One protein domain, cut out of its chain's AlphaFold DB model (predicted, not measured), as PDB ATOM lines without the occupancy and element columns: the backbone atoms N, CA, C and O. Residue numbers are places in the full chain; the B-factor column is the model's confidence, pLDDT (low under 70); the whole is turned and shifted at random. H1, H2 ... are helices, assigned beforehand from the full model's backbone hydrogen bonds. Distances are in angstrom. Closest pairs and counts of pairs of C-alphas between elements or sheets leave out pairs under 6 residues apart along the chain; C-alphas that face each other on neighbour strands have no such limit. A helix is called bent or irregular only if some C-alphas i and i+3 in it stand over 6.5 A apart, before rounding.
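This is residues 118 to 228 of the 228 residues of the protein "CAAX prenyl protease 1" of Orchesella cincta (UniProt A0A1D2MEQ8). A long helix, H3, folds back on itself near residues 196 and 197, with H1 packed along its first arm, H3a, away from its second, H3b. H2 continues beyond H1. The printed part, 111 residues with named helices H1, H2, H3 and no named strand, is all helix, loose, with a radius of gyration of the C-alphas of 18.2 A, spanning 57 by 30 by 21 A.

H1, residues 122 to 140, meets H2, residues 143 to 156, only through their tight link. H3, residues 164 to 227, assigned as one helix by its hydrogen bonds, is bent: C-alphas 195 and 198 are 9.6 A apart. H1 touches H3a, residues 164 to 195, opposite ways at a shallow tilt of 31 degrees; the closest C-alphas, Cys 128 and Ser 183, are 5.0 A apart. H3a touches H3b, residues 198 to 227. O i to N i+4 pairs are within hydrogen-bond range throughout H1 and H3a, 8 of 10 in H2, 18 of 26 in H3b.

C-alpha 122 opens H1 at (-3.253, -37.828, -25.473). H3a measures 46.8 A from first to last C-alpha; H3b is irregular, C-alphas 198 and 201 being 7.8 A apart, and it ends at C-alpha 227 at (14.110, -24.595, 0.395).

The printed part has no cut; Gln 228 alone is under 70.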
ATOM      1  N   GLU A 118       2.510 -36.149 -30.565       85.69
ATOM      2  CA  GLU A 118       1.326 -36.812 -31.142       85.69
ATOM      3  C   GLU A 118       1.416 -38.348 -31.092       85.69
ATOM      4  O   GLU A 118       0.410 -39.046 -31.170       85.69
ATOM      5  N   THR A 119       2.628 -38.891 -30.958       86.81
ATOM      6  CA  THR A 119       2.874 -40.331 -30.809       86.81
ATOM      7  C   THR A 119       2.567 -40.852 -29.408       86.81
ATOM      8  O   THR A 119       2.478 -42.064 -29.216       86.81
ATOM      9  N   TRP A 120       2.465 -39.961 -28.420       86.69
ATOM     10  CA  TRP A 120       2.189 -40.309 -27.035       86.69
ATOM     11  C   TRP A 120       0.690 -40.263 -26.764       86.69
ATOM     12  O   TRP A 120      -0.093 -39.654 -27.487       86.69
ATOM     13  N   ASP A 121       0.282 -40.926 -25.691       89.50
ATOM     14  CA  ASP A 121      -1.123 -41.013 -25.324       89.50
ATOM     15  C   ASP A 121      -1.671 -39.635 -24.922       89.50
ATOM     16  O   ASP A 121      -1.170 -39.003 -23.987       89.50
ATOM     17  N   TYR A 122      -2.685 -39.164 -25.648       92.12
ATOM     18  CA  TYR A 122      -3.253 -37.828 -25.473       92.12
ATOM     19  C   TYR A 122      -3.860 -37.620 -24.080       92.12
ATOM     20  O   TYR A 122      -3.643 -36.584 -23.457       92.12
ATOM     21  N   GLU A 123      -4.555 -38.629 -23.549       91.44
ATOM     22  CA  GLU A 123      -5.220 -38.553 -22.242       91.44
ATOM     23  C   GLU A 123      -4.197 -38.400 -21.101       91.44
ATOM     24  O   GLU A 123      -4.476 -37.747 -20.092       91.44
ATOM     25  N   MET A 124      -2.974 -38.933 -21.260       93.56
ATOM     26  CA  MET A 124      -1.891 -38.683 -20.299       93.56
ATOM     27  C   MET A 124      -1.445 -37.219 -20.322       93.56
ATOM     28  O   MET A 124      -1.256 -36.625 -19.261       93.56
ATOM     29  N   GLY A 125      -1.302 -36.630 -21.513       94.25
ATOM     30  CA  GLY A 125      -0.962 -35.216 -21.670       94.25
ATOM     31  C   GLY A 125      -2.043 -34.299 -21.091       94.25
ATOM     32  O   GLY A 125      -1.734 -33.377 -20.336       94.25
ATOM     33  N   GLU A 126      -3.314 -34.601 -21.370       95.50
ATOM     34  CA  GLU A 126      -4.465 -33.874 -20.828       95.50
ATOM     35  C   GLU A 126      -4.490 -33.948 -19.294       95.50
ATOM     36  O   GLU A 126      -4.645 -32.926 -18.622       95.50
ATOM     37  N   SER A 127      -4.230 -35.130 -18.729       96.19
ATOM     38  CA  SER A 127      -4.156 -35.338 -17.279       96.19
ATOM     39  C   SER A 127      -3.023 -34.539 -16.621       96.19
ATOM     40  O   SER A 127      -3.222 -33.963 -15.551       96.19
ATOM     41  N   CYS A 128      -1.850 -34.443 -17.256       96.19
ATOM     42  CA  CYS A 128      -0.738 -33.613 -16.772       96.19
ATOM     43  C   CYS A 128      -1.105 -32.125 -16.719       96.19
ATOM     44  O   CYS A 128      -0.790 -31.430 -15.747       96.19
ATOM     45  N   VAL A 129      -1.785 -31.628 -17.754       96.88
ATOM     46  CA  VAL A 129      -2.254 -30.238 -17.795       96.88
ATOM     47  C   VAL A 129      -3.303 -30.001 -16.713       96.88
ATOM     48  O   VAL A 129      -3.187 -29.034 -15.958       96.88
ATOM     49  N   PHE A 130      -4.264 -30.915 -16.569       97.69
ATOM     50  CA  PHE A 130      -5.282 -30.853 -15.526       97.69
ATOM     51  C   PHE A 130      -4.666 -30.786 -14.123       97.69
ATOM     52  O   PHE A 130      -5.033 -29.921 -13.323       97.69
ATOM     53  N   ILE A 131      -3.694 -31.654 -13.833       97.56
ATOM     54  CA  ILE A 131      -2.968 -31.663 -12.558       97.56
ATOM     55  C   ILE A 131      -2.219 -30.357 -12.353       97.56
ATOM     56  O   ILE A 131      -2.276 -29.790 -11.266       97.56
ATOM     57  N   THR A 132      -1.548 -29.852 -13.385       97.12
ATOM     58  CA  THR A 132      -0.798 -28.599 -13.289       97.12
ATOM     59  C   THR A 132      -1.723 -27.436 -12.938       97.12
ATOM     60  O   THR A 132      -1.466 -26.729 -11.967       97.12
ATOM     61  N   ILE A 133      -2.841 -27.271 -13.651       97.50
ATOM     62  CA  ILE A 133      -3.832 -26.225 -13.348       97.50
ATOM     63  C   ILE A 133      -4.366 -26.393 -11.921       97.50
ATOM     64  O   ILE A 133      -4.444 -25.419 -11.171       97.50
ATOM     65  N   THR A 134      -4.685 -27.628 -11.531       97.56
ATOM     66  CA  THR A 134      -5.235 -27.947 -10.210       97.56
ATOM     67  C   THR A 134      -4.259 -27.601  -9.088       97.56
ATOM     68  O   THR A 134      -4.634 -26.881  -8.167       97.56
ATOM     69  N   VAL A 135      -2.993 -28.015  -9.193       97.50
ATOM     70  CA  VAL A 135      -1.945 -27.708  -8.205       97.50
ATOM     71  C   VAL A 135      -1.764 -26.202  -8.056       97.50
ATOM     72  O   VAL A 135      -1.690 -25.703  -6.931       97.50
ATOM     73  N   PHE A 136      -1.714 -25.466  -9.168       97.62
ATOM     74  CA  PHE A 136      -1.553 -24.016  -9.120       97.62
ATOM     75  C   PHE A 136      -2.761 -23.325  -8.481       97.62
ATOM     76  O   PHE A 136      -2.598 -22.443  -7.637       97.62
ATOM     77  N   PHE A 137      -3.971 -23.752  -8.836       97.62
ATOM     78  CA  PHE A 137      -5.199 -23.214  -8.267       97.62
ATOM     79  C   PHE A 137      -5.292 -23.487  -6.763       97.62
ATOM     80  O   PHE A 137      -5.457 -22.551  -5.980       97.62
ATOM     81  N   GLU A 138      -5.121 -24.738  -6.338       96.31
ATOM     82  CA  GLU A 138      -5.264 -25.142  -4.938       96.31
ATOM     83  C   GLU A 138      -4.232 -24.477  -4.029       96.31
ATOM     84  O   GLU A 138      -4.586 -23.991  -2.956       96.31
ATOM     85  N   ASN A 139      -2.978 -24.370  -4.476       96.31
ATOM     86  CA  ASN A 139      -1.943 -23.681  -3.709       96.31
ATOM     87  C   ASN A 139      -2.120 -22.156  -3.705       96.31
ATOM     88  O   ASN A 139      -1.609 -21.504  -2.801       96.31
ATOM     89  N   SER A 140      -2.863 -21.568  -4.652       96.62
ATOM     90  CA  SER A 140      -3.133 -20.121  -4.668       96.62
ATOM     91  C   SER A 140      -4.193 -19.687  -3.647       96.62
ATOM     92  O   SER A 140      -4.124 -18.574  -3.125       96.62
ATOM     93  N   ILE A 141      -5.136 -20.572  -3.306       97.38
ATOM     94  CA  ILE A 141      -6.207 -20.320  -2.331       97.38
ATOM     95  C   ILE A 141      -5.660 -19.907  -0.949       97.38
ATOM     96  O   ILE A 141      -6.111 -18.899  -0.410       97.38
ATOM     97  N   PRO A 142      -4.697 -20.613  -0.329       96.56
ATOM     98  CA  PRO A 142      -4.201 -20.233   0.991       96.56
ATOM     99  C   PRO A 142      -3.277 -19.004   0.984       96.56
ATOM    100  O   PRO A 142      -3.044 -18.438   2.054       96.56
ATOM    101  N   VAL A 143      -2.758 -18.556  -0.168       96.12
ATOM    102  CA  VAL A 143      -1.746 -17.478  -0.249       96.12
ATOM    103  C   VAL A 143      -2.170 -16.184   0.463       96.12
ATOM    104  O   VAL A 143      -1.375 -15.673   1.256       96.12
ATOM    105  N   PRO A 144      -3.395 -15.642   0.287       96.19
ATOM    106  CA  PRO A 144      -3.813 -14.422   0.982       96.19
ATOM    107  C   PRO A 144      -3.809 -14.575   2.509       96.19
ATOM    108  O   PRO A 144      -3.399 -13.664   3.234       96.19
ATOM    109  N   LEU A 145      -4.229 -15.743   3.004       97.06
ATOM    110  CA  LEU A 145      -4.225 -16.062   4.430       97.06
ATOM    111  C   LEU A 145      -2.791 -16.206   4.957       97.06
ATOM    112  O   LEU A 145      -2.465 -15.661   6.012       97.06
ATOM    113  N   GLN A 146      -1.917 -16.886   4.212       95.94
ATOM    114  CA  GLN A 146      -0.504 -17.047   4.565       95.94
ATOM    115  C   GLN A 146       0.240 -15.707   4.604       95.94
ATOM    116  O   GLN A 146       1.009 -15.469   5.538       95.94
ATOM    117  N   LEU A 147      -0.024 -14.808   3.651       96.25
ATOM    118  CA  LEU A 147       0.537 -13.455   3.639       96.25
ATOM    119  C   LEU A 147       0.135 -12.680   4.894       96.25
ATOM    120  O   LEU A 147       0.990 -12.103   5.565       96.25
ATOM    121  N   TYR A 148      -1.152 -12.702   5.251       96.75
ATOM    122  CA  TYR A 148      -1.629 -12.037   6.462       96.75
ATOM    123  C   TYR A 148      -0.996 -12.638   7.723       96.75
ATOM    124  O   TYR A 148      -0.508 -11.916   8.594       96.75
ATOM    125  N   LYS A 149      -0.948 -13.969   7.820       96.06
ATOM    126  CA  LYS A 149      -0.329 -14.651   8.958       96.06
ATOM    127  C   LYS A 149       1.148 -14.270   9.109       96.06
ATOM    128  O   LYS A 149       1.546 -13.849  10.189       96.06
ATOM    129  N   THR A 150       1.927 -14.346   8.037       95.31
ATOM    130  CA  THR A 150       3.385 -14.143   8.069       95.31
ATOM    131  C   THR A 150       3.744 -12.664   8.255       95.31
ATOM    132  O   THR A 150       4.439 -12.282   9.196       95.31
ATOM    133  N   PHE A 151       3.207 -11.788   7.404       96.12
ATOM    134  CA  PHE A 151       3.634 -10.387   7.340       96.12
ATOM    135  C   PHE A 151       2.851  -9.447   8.264       96.12
ATOM    136  O   PHE A 151       3.294  -8.322   8.486       96.12
ATOM    137  N   VAL A 152       1.718  -9.882   8.834       95.31
ATOM    138  CA  VAL A 152       0.955  -9.084   9.814       95.31
ATOM    139  C   VAL A 152       1.032  -9.699  11.204       95.31
ATOM    140  O   VAL A 152       1.429  -9.017  12.149       95.31
ATOM    141  N   ILE A 153       0.666 -10.975  11.359       94.94
ATOM    142  CA  ILE A 153       0.630 -11.602  12.688       94.94
ATOM    143  C   ILE A 153       2.053 -11.889  13.164       94.94
ATOM    144  O   ILE A 153       2.473 -11.349  14.180       94.94
ATOM    145  N   GLU A 154       2.816 -12.706  12.446       94.38
ATOM    146  CA  GLU A 154       4.151 -13.131  12.878       94.38
ATOM    147  C   GLU A 154       5.149 -11.971  12.902       94.38
ATOM    148  O   GLU A 154       5.932 -11.867  13.848       94.38
ATOM    149  N   GLN A 155       5.055 -11.039  11.950       94.12
ATOM    150  CA  GLN A 155       5.823  -9.790  11.971       94.12
ATOM    151  C   GLN A 155       5.561  -8.964  13.239       94.12
ATOM    152  O   GLN A 155       6.505  -8.472  13.855       94.12
ATOM    153  N   LYS A 156       4.297  -8.840  13.678       92.62
ATOM    154  CA  LYS A 156       3.931  -8.086  14.892       92.62
ATOM    155  C   LYS A 156       4.568  -8.657  16.161       92.62
ATOM    156  O   LYS A 156       4.847  -7.901  17.086       92.62
ATOM    157  N   TYR A 157       4.780  -9.969  16.214       90.38
ATOM    158  CA  TYR A 157       5.415 -10.638  17.352       90.38
ATOM    159  C   TYR A 157       6.918 -10.891  17.143       90.38
ATOM    160  O   TYR A 157       7.540 -11.543  17.976       90.38
ATOM    161  N   GLY A 158       7.509 -10.373  16.058       89.12
ATOM    162  CA  GLY A 158       8.941 -10.500  15.767       89.12
ATOM    163  C   GLY A 158       9.387 -11.906  15.351       89.12
ATOM    164  O   GLY A 158      10.580 -12.195  15.379       89.12
ATOM    165  N   PHE A 159       8.452 -12.785  14.978       89.31
ATOM    166  CA  PHE A 159       8.763 -14.144  14.523       89.31
ATOM    167  C   PHE A 159       9.124 -14.202  13.039       89.31
ATOM    168  O   PHE A 159       9.891 -15.075  12.637       89.31
ATOM    169  N   ASN A 160       8.598 -13.281  12.230       91.31
ATOM    170  CA  ASN A 160       8.859 -13.294  10.799       91.31
ATOM    171  C   ASN A 160      10.296 -12.846  10.482       91.31
ATOM    172  O   ASN A 160      10.727 -11.758  10.862       91.31
ATOM    173  N   LYS A 161      11.011 -13.689   9.739       89.38
ATOM    174  CA  LYS A 161      12.338 -13.411   9.164       89.38
ATOM    175  C   LYS A 161      12.322 -13.436   7.633       89.38
ATOM    176  O   LYS A 161      13.355 -13.237   7.003       89.38
ATOM    177  N   MET A 162      11.162 -13.707   7.045       90.94
ATOM    178  CA  MET A 162      10.976 -13.898   5.619       90.94
ATOM    179  C   MET A 162      10.704 -12.560   4.931       90.94
ATOM    180  O   MET A 162       9.958 -11.719   5.439       90.94
ATOM    181  N   SER A 163      11.290 -12.366   3.749       93.44
ATOM    182  CA  SER A 163      10.967 -11.236   2.874       93.44
ATOM    183  C   SER A 163       9.806 -11.587   1.935       93.44
ATOM    184  O   SER A 163       9.586 -12.760   1.631       93.44
ATOM    185  N   LEU A 164       9.084 -10.583   1.422       93.56
ATOM    186  CA  LEU A 164       8.020 -10.811   0.430       93.56
ATOM    187  C   LEU A 164       8.547 -11.495  -0.838       93.56
ATOM    188  O   LEU A 164       7.884 -12.371  -1.383       93.56
ATOM    189  N   PHE A 165       9.749 -11.125  -1.288       93.31
ATOM    190  CA  PHE A 165      10.380 -11.748  -2.450       93.31
ATOM    191  C   PHE A 165      10.657 -13.235  -2.205       93.31
ATOM    192  O   PHE A 165      10.291 -14.071  -3.027       93.31
ATOM    193  N   THR A 166      11.240 -13.559  -1.048       91.62
ATOM    194  CA  THR A 166      11.505 -14.941  -0.625       91.62
ATOM    195  C   THR A 166      10.210 -15.749  -0.563       91.62
ATOM    196  O   THR A 166      10.148 -16.836  -1.122       91.62
ATOM    197  N   PHE A 167       9.146 -15.176   0.010       93.75
ATOM    198  CA  PHE A 167       7.833 -15.816   0.096       93.75
ATOM    199  C   PHE A 167       7.282 -16.234  -1.266       93.75
ATOM    200  O   PHE A 167       6.938 -17.399  -1.457       93.75
ATOM    201  N   PHE A 168       7.189 -15.314  -2.228       94.69
ATOM    202  CA  PHE A 168       6.622 -15.656  -3.534       94.69
ATOM    203  C   PHE A 168       7.520 -16.593  -4.335       94.69
ATOM    204  O   PHE A 168       7.009 -17.481  -5.015       94.69
ATOM    205  N   ARG A 169       8.841 -16.423  -4.235       93.94
ATOM    206  CA  ARG A 169       9.801 -17.302  -4.899       93.94
ATOM    207  C   ARG A 169       9.652 -18.746  -4.417       93.94
ATOM    208  O   ARG A 169       9.442 -19.626  -5.244       93.94
ATOM    209  N   GLU A 170       9.698 -18.971  -3.106       91.38
ATOM    210  CA  GLU A 170       9.587 -20.314  -2.524       91.38
ATOM    211  C   GLU A 170       8.226 -20.950  -2.813       91.38
ATOM    212  O   GLU A 170       8.161 -22.126  -3.163       91.38
ATOM    213  N   ASN A 171       7.138 -20.173  -2.752       92.44
ATOM    214  CA  ASN A 171       5.814 -20.677  -3.117       92.44
ATOM    215  C   ASN A 171       5.760 -21.130  -4.583       92.44
ATOM    216  O   ASN A 171       5.277 -22.222  -4.863       92.44
ATOM    217  N   MET A 172       6.288 -20.335  -5.517       94.75
ATOM    218  CA  MET A 172       6.294 -20.691  -6.941       94.75
ATOM    219  C   MET A 172       7.178 -21.907  -7.237       94.75
ATOM    220  O   MET A 172       6.767 -22.788  -7.992       94.75
ATOM    221  N   GLU A 173       8.367 -21.981  -6.633       92.19
ATOM    222  CA  GLU A 173       9.265 -23.136  -6.758       92.19
ATOM    223  C   GLU A 173       8.601 -24.406  -6.194       92.19
ATOM    224  O   GLU A 173       8.625 -25.459  -6.836       92.19
ATOM    225  N   MET A 174       7.918 -24.299  -5.049       91.50
ATOM    226  CA  MET A 174       7.172 -25.405  -4.450       91.50
ATOM    227  C   MET A 174       5.999 -25.856  -5.334       91.50
ATOM    228  O   MET A 174       5.835 -27.056  -5.552       91.50
ATOM    229  N   MET A 175       5.206 -24.927  -5.878       94.38
ATOM    230  CA  MET A 175       4.082 -25.240  -6.775       94.38
ATOM    231  C   MET A 175       4.554 -25.936  -8.056       94.38
ATOM    232  O   MET A 175       3.958 -26.929  -8.471       94.38
ATOM    233  N   ALA A 176       5.648 -25.457  -8.657       94.62
ATOM    234  CA  ALA A 176       6.240 -26.067  -9.844       94.62
ATOM    235  C   ALA A 176       6.791 -27.472  -9.555       94.62
ATOM    236  O   ALA A 176       6.600 -28.399 -10.341       94.62
ATOM    237  N   MET A 177       7.441 -27.667  -8.406       93.81
ATOM    238  CA  MET A 177       7.919 -28.991  -8.014       93.81
ATOM    239  C   MET A 177       6.754 -29.960  -7.784       93.81
ATOM    240  O   MET A 177       6.787 -31.093  -8.264       93.81
ATOM    241  N   GLN A 178       5.712 -29.517  -7.075       93.56
ATOM    242  CA  GLN A 178       4.517 -30.317  -6.818       93.56
ATOM    243  C   GLN A 178       3.802 -30.705  -8.116       93.56
ATOM    244  O   GLN A 178       3.395 -31.859  -8.245       93.56
ATOM    245  N   SER A 179       3.675 -29.788  -9.083       96.12
ATOM    246  CA  SER A 179       3.005 -30.081 -10.355       96.12
ATOM    247  C   SER A 179       3.752 -31.147 -11.153       96.12
ATOM    248  O   SER A 179       3.126 -32.089 -11.642       96.12
ATOM    249  N   VAL A 180       5.084 -31.064 -11.222       95.12
ATOM    250  CA  VAL A 180       5.919 -32.076 -11.885       95.12
ATOM    251  C   VAL A 180       5.814 -33.416 -11.158       95.12
ATOM    252  O   VAL A 180       5.543 -34.437 -11.788       95.12
ATOM    253  N   TRP A 181       5.965 -33.421  -9.830       94.56
ATOM    254  CA  TRP A 181       5.917 -34.644  -9.023       94.56
ATOM    255  C   TRP A 181       4.568 -35.363  -9.147       94.56
ATOM    256  O   TRP A 181       4.519 -36.575  -9.363       94.56
ATOM    257  N   ALA A 182       3.466 -34.614  -9.063       95.56
ATOM    258  CA  ALA A 182       2.115 -35.145  -9.204       95.56
ATOM    259  C   ALA A 182       1.830 -35.641 -10.630       95.56
ATOM    260  O   ALA A 182       1.221 -36.699 -10.791       95.56
ATOM    261  N   SER A 183       2.301 -34.929 -11.657       95.50
ATOM    262  CA  SER A 183       2.112 -35.332 -13.056       95.50
ATOM    263  C   SER A 183       2.832 -36.645 -13.365       95.50
ATOM    264  O   SER A 183       2.224 -37.554 -13.924       95.50
ATOM    265  N   VAL A 184       4.086 -36.803 -12.919       95.69
ATOM    266  CA  VAL A 184       4.840 -38.059 -13.088       95.69
ATOM    267  C   VAL A 184       4.118 -39.220 -12.403       95.69
ATOM    268  O   VAL A 184       3.901 -40.262 -13.023       95.69
ATOM    269  N   ALA A 185       3.688 -39.027 -11.152       96.00
ATOM    270  CA  ALA A 185       2.933 -40.040 -10.420       96.00
ATOM    271  C   ALA A 185       1.641 -40.429 -11.156       96.00
ATOM    272  O   ALA A 185       1.328 -41.613 -11.275       96.00
ATOM    273  N   CYS A 186       0.910 -39.445 -11.685       95.69
ATOM    274  CA  CYS A 186      -0.316 -39.675 -12.439       95.69
ATOM    275  C   CYS A 186      -0.066 -40.463 -13.726       95.69
ATOM    276  O   CYS A 186      -0.745 -41.463 -13.948       95.69
ATOM    277  N   CYS A 187       0.938 -40.095 -14.528       94.88
ATOM    278  CA  CYS A 187       1.301 -40.851 -15.727       94.88
ATOM    279  C   CYS A 187       1.619 -42.314 -15.401       94.88
ATOM    280  O   CYS A 187       1.139 -43.214 -16.090       94.88
ATOM    281  N   CYS A 188       2.381 -42.570 -14.332       94.88
ATOM    282  CA  CYS A 188       2.681 -43.930 -13.890       94.88
ATOM    283  C   CYS A 188       1.416 -44.696 -13.480       94.88
ATOM    284  O   CYS A 188       1.252 -45.854 -13.862       94.88
ATOM    285  N   ILE A 189       0.503 -44.061 -12.742       94.75
ATOM    286  CA  ILE A 189      -0.768 -44.677 -12.337       94.75
ATOM    287  C   ILE A 189      -1.632 -44.996 -13.562       94.75
ATOM    288  O   ILE A 189      -2.117 -46.121 -13.677       94.75
ATOM    289  N   LEU A 190      -1.788 -44.053 -14.494       93.25
ATOM    290  CA  LEU A 190      -2.545 -44.261 -15.732       93.25
ATOM    291  C   LEU A 190      -1.946 -45.398 -16.563       93.25
ATOM    292  O   LEU A 190      -2.675 -46.263 -17.050       93.25
ATOM    293  N   PHE A 191      -0.618 -45.455 -16.659       93.06
ATOM    294  CA  PHE A 191       0.084 -46.551 -17.320       93.06
ATOM    295  C   PHE A 191      -0.220 -47.909 -16.668       93.06
ATOM    296  O   PHE A 191      -0.598 -48.855 -17.359       93.06
ATOM    297  N   ILE A 192      -0.129 -48.004 -15.336       93.00
ATOM    298  CA  ILE A 192      -0.456 -49.230 -14.592       93.00
ATOM    299  C   ILE A 192      -1.908 -49.643 -14.849       93.00
ATOM    300  O   ILE A 192      -2.178 -50.809 -15.138       93.00
ATOM    301  N   ILE A 193      -2.854 -48.705 -14.786       92.12
ATOM    302  CA  ILE A 193      -4.273 -49.008 -15.003       92.12
ATOM    303  C   ILE A 193      -4.493 -49.620 -16.390       92.12
ATOM    304  O   ILE A 193      -5.196 -50.624 -16.509       92.12
ATOM    305  N   ARG A 194      -3.836 -49.081 -17.422       88.19
ATOM    306  CA  ARG A 194      -3.963 -49.586 -18.794       88.19
ATOM    307  C   ARG A 194      -3.348 -50.968 -18.992       88.19
ATOM    308  O   ARG A 194      -3.927 -51.785 -19.700       88.19
ATOM    309  N   VAL A 195      -2.205 -51.247 -18.366       89.25
ATOM    310  CA  VAL A 195      -1.506 -52.530 -18.539       89.25
ATOM    311  C   VAL A 195      -2.173 -53.661 -17.755       89.25
ATOM    312  O   VAL A 195      -2.234 -54.790 -18.236       89.25
ATOM    313  N   THR A 196      -2.671 -53.385 -16.547       87.62
ATOM    314  CA  THR A 196      -3.006 -54.455 -15.590       87.62
ATOM    315  C   THR A 196      -4.474 -54.885 -15.561       87.62
ATOM    316  O   THR A 196      -4.802 -55.877 -14.904       87.62
ATOM    317  N   GLY A 197      -5.362 -54.203 -16.293       82.56
ATOM    318  CA  GLY A 197      -6.765 -54.606 -16.434       82.56
ATOM    319  C   GLY A 197      -7.459 -54.788 -15.077       82.56
ATOM    320  O   GLY A 197      -7.304 -53.959 -14.193       82.56
ATOM    321  N   TYR A 198      -8.196 -55.884 -14.864       83.38
ATOM    322  CA  TYR A 198      -9.034 -56.089 -13.667       83.38
ATOM    323  C   TYR A 198      -8.301 -56.083 -12.312       83.38
ATOM    324  O   TYR A 198      -8.928 -55.796 -11.294       83.38
ATOM    325  N   VAL A 199      -6.996 -56.376 -12.268       89.75
ATOM    326  CA  VAL A 199      -6.209 -56.381 -11.016       89.75
ATOM    327  C   VAL A 199      -5.487 -55.052 -10.756       89.75
ATOM    328  O   VAL A 199      -4.664 -54.977  -9.843       89.75
ATOM    329  N   PHE A 200      -5.800 -53.992 -11.518       91.50
ATOM    330  CA  PHE A 200      -5.121 -52.693 -11.428       91.50
ATOM    331  C   PHE A 200      -5.069 -52.126 -10.005       91.50
ATOM    332  O   PHE A 200      -4.078 -51.507  -9.637       91.50
ATOM    333  N   VAL A 201      -6.098 -52.365  -9.187       92.75
ATOM    334  CA  VAL A 201      -6.206 -51.810  -7.829       92.75
ATOM    335  C   VAL A 201      -5.006 -52.196  -6.962       92.75
ATOM    336  O   VAL A 201      -4.436 -51.338  -6.293       92.75
ATOM    337  N   VAL A 202      -4.587 -53.466  -6.998       94.44
ATOM    338  CA  VAL A 202      -3.451 -53.951  -6.195       94.44
ATOM    339  C   VAL A 202      -2.146 -53.320  -6.675       94.44
ATOM    340  O   VAL A 202      -1.322 -52.906  -5.862       94.44
ATOM    341  N   TRP A 203      -1.971 -53.192  -7.989       94.69
ATOM    342  CA  TRP A 203      -0.764 -52.619  -8.582       94.69
ATOM    343  C   TRP A 203      -0.652 -51.113  -8.367       94.69
ATOM    344  O   TRP A 203       0.421 -50.631  -8.011       94.69
ATOM    345  N   VAL A 204      -1.755 -50.377  -8.501       95.38
ATOM    346  CA  VAL A 204      -1.813 -48.951  -8.160       95.38
ATOM    347  C   VAL A 204      -1.538 -48.761  -6.674       95.38
ATOM    348  O   VAL A 204      -0.751 -47.895  -6.314       95.38
ATOM    349  N   TRP A 205      -2.110 -49.593  -5.800       95.88
ATOM    350  CA  TRP A 205      -1.833 -49.520  -4.366       95.88
ATOM    351  C   TRP A 205      -0.353 -49.776  -4.037       95.88
ATOM    352  O   TRP A 205       0.237 -49.018  -3.262       95.88
ATOM    353  N   LEU A 206       0.267 -50.794  -4.647       96.56
ATOM    354  CA  LEU A 206       1.697 -51.077  -4.488       96.56
ATOM    355  C   LEU A 206       2.556 -49.913  -4.984       96.56
ATOM    356  O   LEU A 206       3.472 -49.487  -4.281       96.56
ATOM    357  N   PHE A 207       2.233 -49.366  -6.158       96.75
ATOM    358  CA  PHE A 207       2.919 -48.201  -6.702       96.75
ATOM    359  C   PHE A 207       2.772 -46.981  -5.792       96.75
ATOM    360  O   PHE A 207       3.779 -46.379  -5.448       96.75
ATOM    361  N   CYS A 208       1.562 -46.641  -5.342       96.25
ATOM    362  CA  CYS A 208       1.333 -45.516  -4.433       96.25
ATOM    363  C   CYS A 208       2.087 -45.690  -3.110       96.25
ATOM    364  O   CYS A 208       2.664 -44.733  -2.600       96.25
ATOM    365  N   SER A 209       2.124 -46.912  -2.572       97.19
ATOM    366  CA  SER A 209       2.876 -47.229  -1.355       97.19
ATOM    367  C   SER A 209       4.379 -47.035  -1.565       97.19
ATOM    368  O   SER A 209       5.038 -46.378  -0.760       97.19
ATOM    369  N   PHE A 210       4.919 -47.548  -2.673       97.12
ATOM    370  CA  PHE A 210       6.311 -47.334  -3.058       97.12
ATOM    371  C   PHE A 210       6.620 -45.847  -3.277       97.12
ATOM    372  O   PHE A 210       7.574 -45.334  -2.700       97.12
ATOM    373  N   TRP A 211       5.797 -45.145  -4.056       96.50
ATOM    374  CA  TRP A 211       5.941 -43.725  -4.365       96.50
ATOM    375  C   TRP A 211       5.942 -42.872  -3.096       96.50
ATOM    376  O   TRP A 211       6.778 -41.981  -2.949       96.50
ATOM    377  N   LEU A 212       5.059 -43.181  -2.141       95.38
ATOM    378  CA  LEU A 212       5.016 -42.532  -0.834       95.38
ATOM    379  C   LEU A 212       6.308 -42.770  -0.041       95.38
ATOM    380  O   LEU A 212       6.920 -41.807   0.416       95.38
ATOM    381  N   LEU A 213       6.750 -44.025   0.103       95.81
ATOM    382  CA  LEU A 213       7.980 -44.363   0.834       95.81
ATOM    383  C   LEU A 213       9.222 -43.733   0.190       95.81
ATOM    384  O   LEU A 213      10.078 -43.187   0.886       95.81
ATOM    385  N   MET A 214       9.292 -43.759  -1.140       95.12
ATOM    386  CA  MET A 214      10.333 -43.101  -1.920       95.12
ATOM    387  C   MET A 214      10.329 -41.589  -1.664       95.12
ATOM    388  O   MET A 214      11.375 -41.017  -1.363       95.12
ATOM    389  N   THR A 215       9.159 -40.944  -1.713       92.25
ATOM    390  CA  THR A 215       9.016 -39.506  -1.438       92.25
ATOM    391  C   THR A 215       9.474 -39.167  -0.020       92.25
ATOM    392  O   THR A 215      10.213 -38.205   0.161       92.25
ATOM    393  N   LEU A 216       9.110 -39.973   0.983       93.19
ATOM    394  CA  LEU A 216       9.539 -39.772   2.372       93.19
ATOM    395  C   LEU A 216      11.063 -39.854   2.544       93.19
ATOM    396  O   LEU A 216      11.615 -39.141   3.378       93.19
ATOM    397  N   GLY A 217      11.746 -40.693   1.761       92.06
ATOM    398  CA  GLY A 217      13.209 -40.786   1.763       92.06
ATOM    399  C   GLY A 217      13.900 -39.658   0.988       92.06
ATOM    400  O   GLY A 217      14.925 -39.138   1.432       92.06
ATOM    401  N   ILE A 218      13.344 -39.259  -0.158       90.38
ATOM    402  CA  ILE A 218      13.908 -38.212  -1.023       90.38
ATOM    403  C   ILE A 218      13.691 -36.822  -0.419       90.38
ATOM    404  O   ILE A 218      14.590 -35.985  -0.478       90.38
ATOM    405  N   TYR A 219      12.531 -36.571   0.190       87.38
ATOM    406  CA  TYR A 219      12.146 -35.242   0.658       87.38
ATOM    407  C   TYR A 219      13.168 -34.588   1.608       87.38
ATOM    408  O   TYR A 219      13.662 -33.514   1.272       87.38
ATOM    409  N   PRO A 220      13.565 -35.190   2.745       88.69
ATOM    410  CA  PRO A 220      14.490 -34.538   3.672       88.69
ATOM    411  C   PRO A 220      15.922 -34.414   3.129       88.69
ATOM    412  O   PRO A 220      16.639 -33.505   3.529       88.69
ATOM    413  N   ASN A 221      16.345 -35.317   2.239       86.69
ATOM    414  CA  ASN A 221      17.737 -35.407   1.789       86.69
ATOM    415  C   ASN A 221      18.018 -34.600   0.520       86.69
ATOM    416  O   ASN A 221      19.128 -34.114   0.334       86.69
ATOM    417  N   VAL A 222      17.026 -34.503  -0.364       84.31
ATOM    418  CA  VAL A 222      17.168 -33.857  -1.669       84.31
ATOM    419  C   VAL A 222      16.336 -32.594  -1.711       84.31
ATOM    420  O   VAL A 222      16.873 -31.558  -2.044       84.31
ATOM    421  N   ILE A 223      15.053 -32.650  -1.350       81.69
ATOM    422  CA  ILE A 223      14.133 -31.524  -1.553       81.69
ATOM    423  C   ILE A 223      14.350 -30.438  -0.495       81.69
ATOM    424  O   ILE A 223      14.613 -29.293  -0.847       81.69
ATOM    425  N   ALA A 224      14.274 -30.785   0.792       83.75
ATOM    426  CA  ALA A 224      14.314 -29.823   1.893       83.75
ATOM    427  C   ALA A 224      15.543 -28.886   1.884       83.75
ATOM    428  O   ALA A 224      15.345 -27.698   2.129       83.75
ATOM    429  N   PRO A 225      16.775 -29.338   1.558       84.50
ATOM    430  CA  PRO A 225      17.940 -28.452   1.494       84.50
ATOM    431  C   PRO A 225      17.853 -27.330   0.449       84.50
ATOM    432  O   PRO A 225      18.533 -26.323   0.607       84.50
ATOM    433  N   TYR A 226      17.043 -27.470  -0.609       77.94
ATOM    434  CA  TYR A 226      16.873 -26.410  -1.615       77.94
ATOM    435  C   TYR A 226      15.924 -25.289  -1.165       77.94
ATOM    436  O   TYR A 226      15.944 -24.218  -1.765       77.94
ATOM    437  N   PHE A 227      15.115 -25.531  -0.128       71.06
ATOM    438  CA  PHE A 227      14.110 -24.595   0.395       71.06
ATOM    439  C   PHE A 227      14.471 -24.039   1.786       71.06
ATOM    440  O   PHE A 227      13.601 -23.503   2.470       71.06
ATOM    441  N   GLN A 228      15.717 -24.228   2.237       60.31
ATOM    442  CA  GLN A 228      16.238 -23.722   3.517       60.31
ATOM    443  C   GLN A 228      16.981 -22.394   3.376       60.31
ATOM    444  O   GLN A 228      17.639 -22.180   2.333       60.31
TER     445      GLN A 228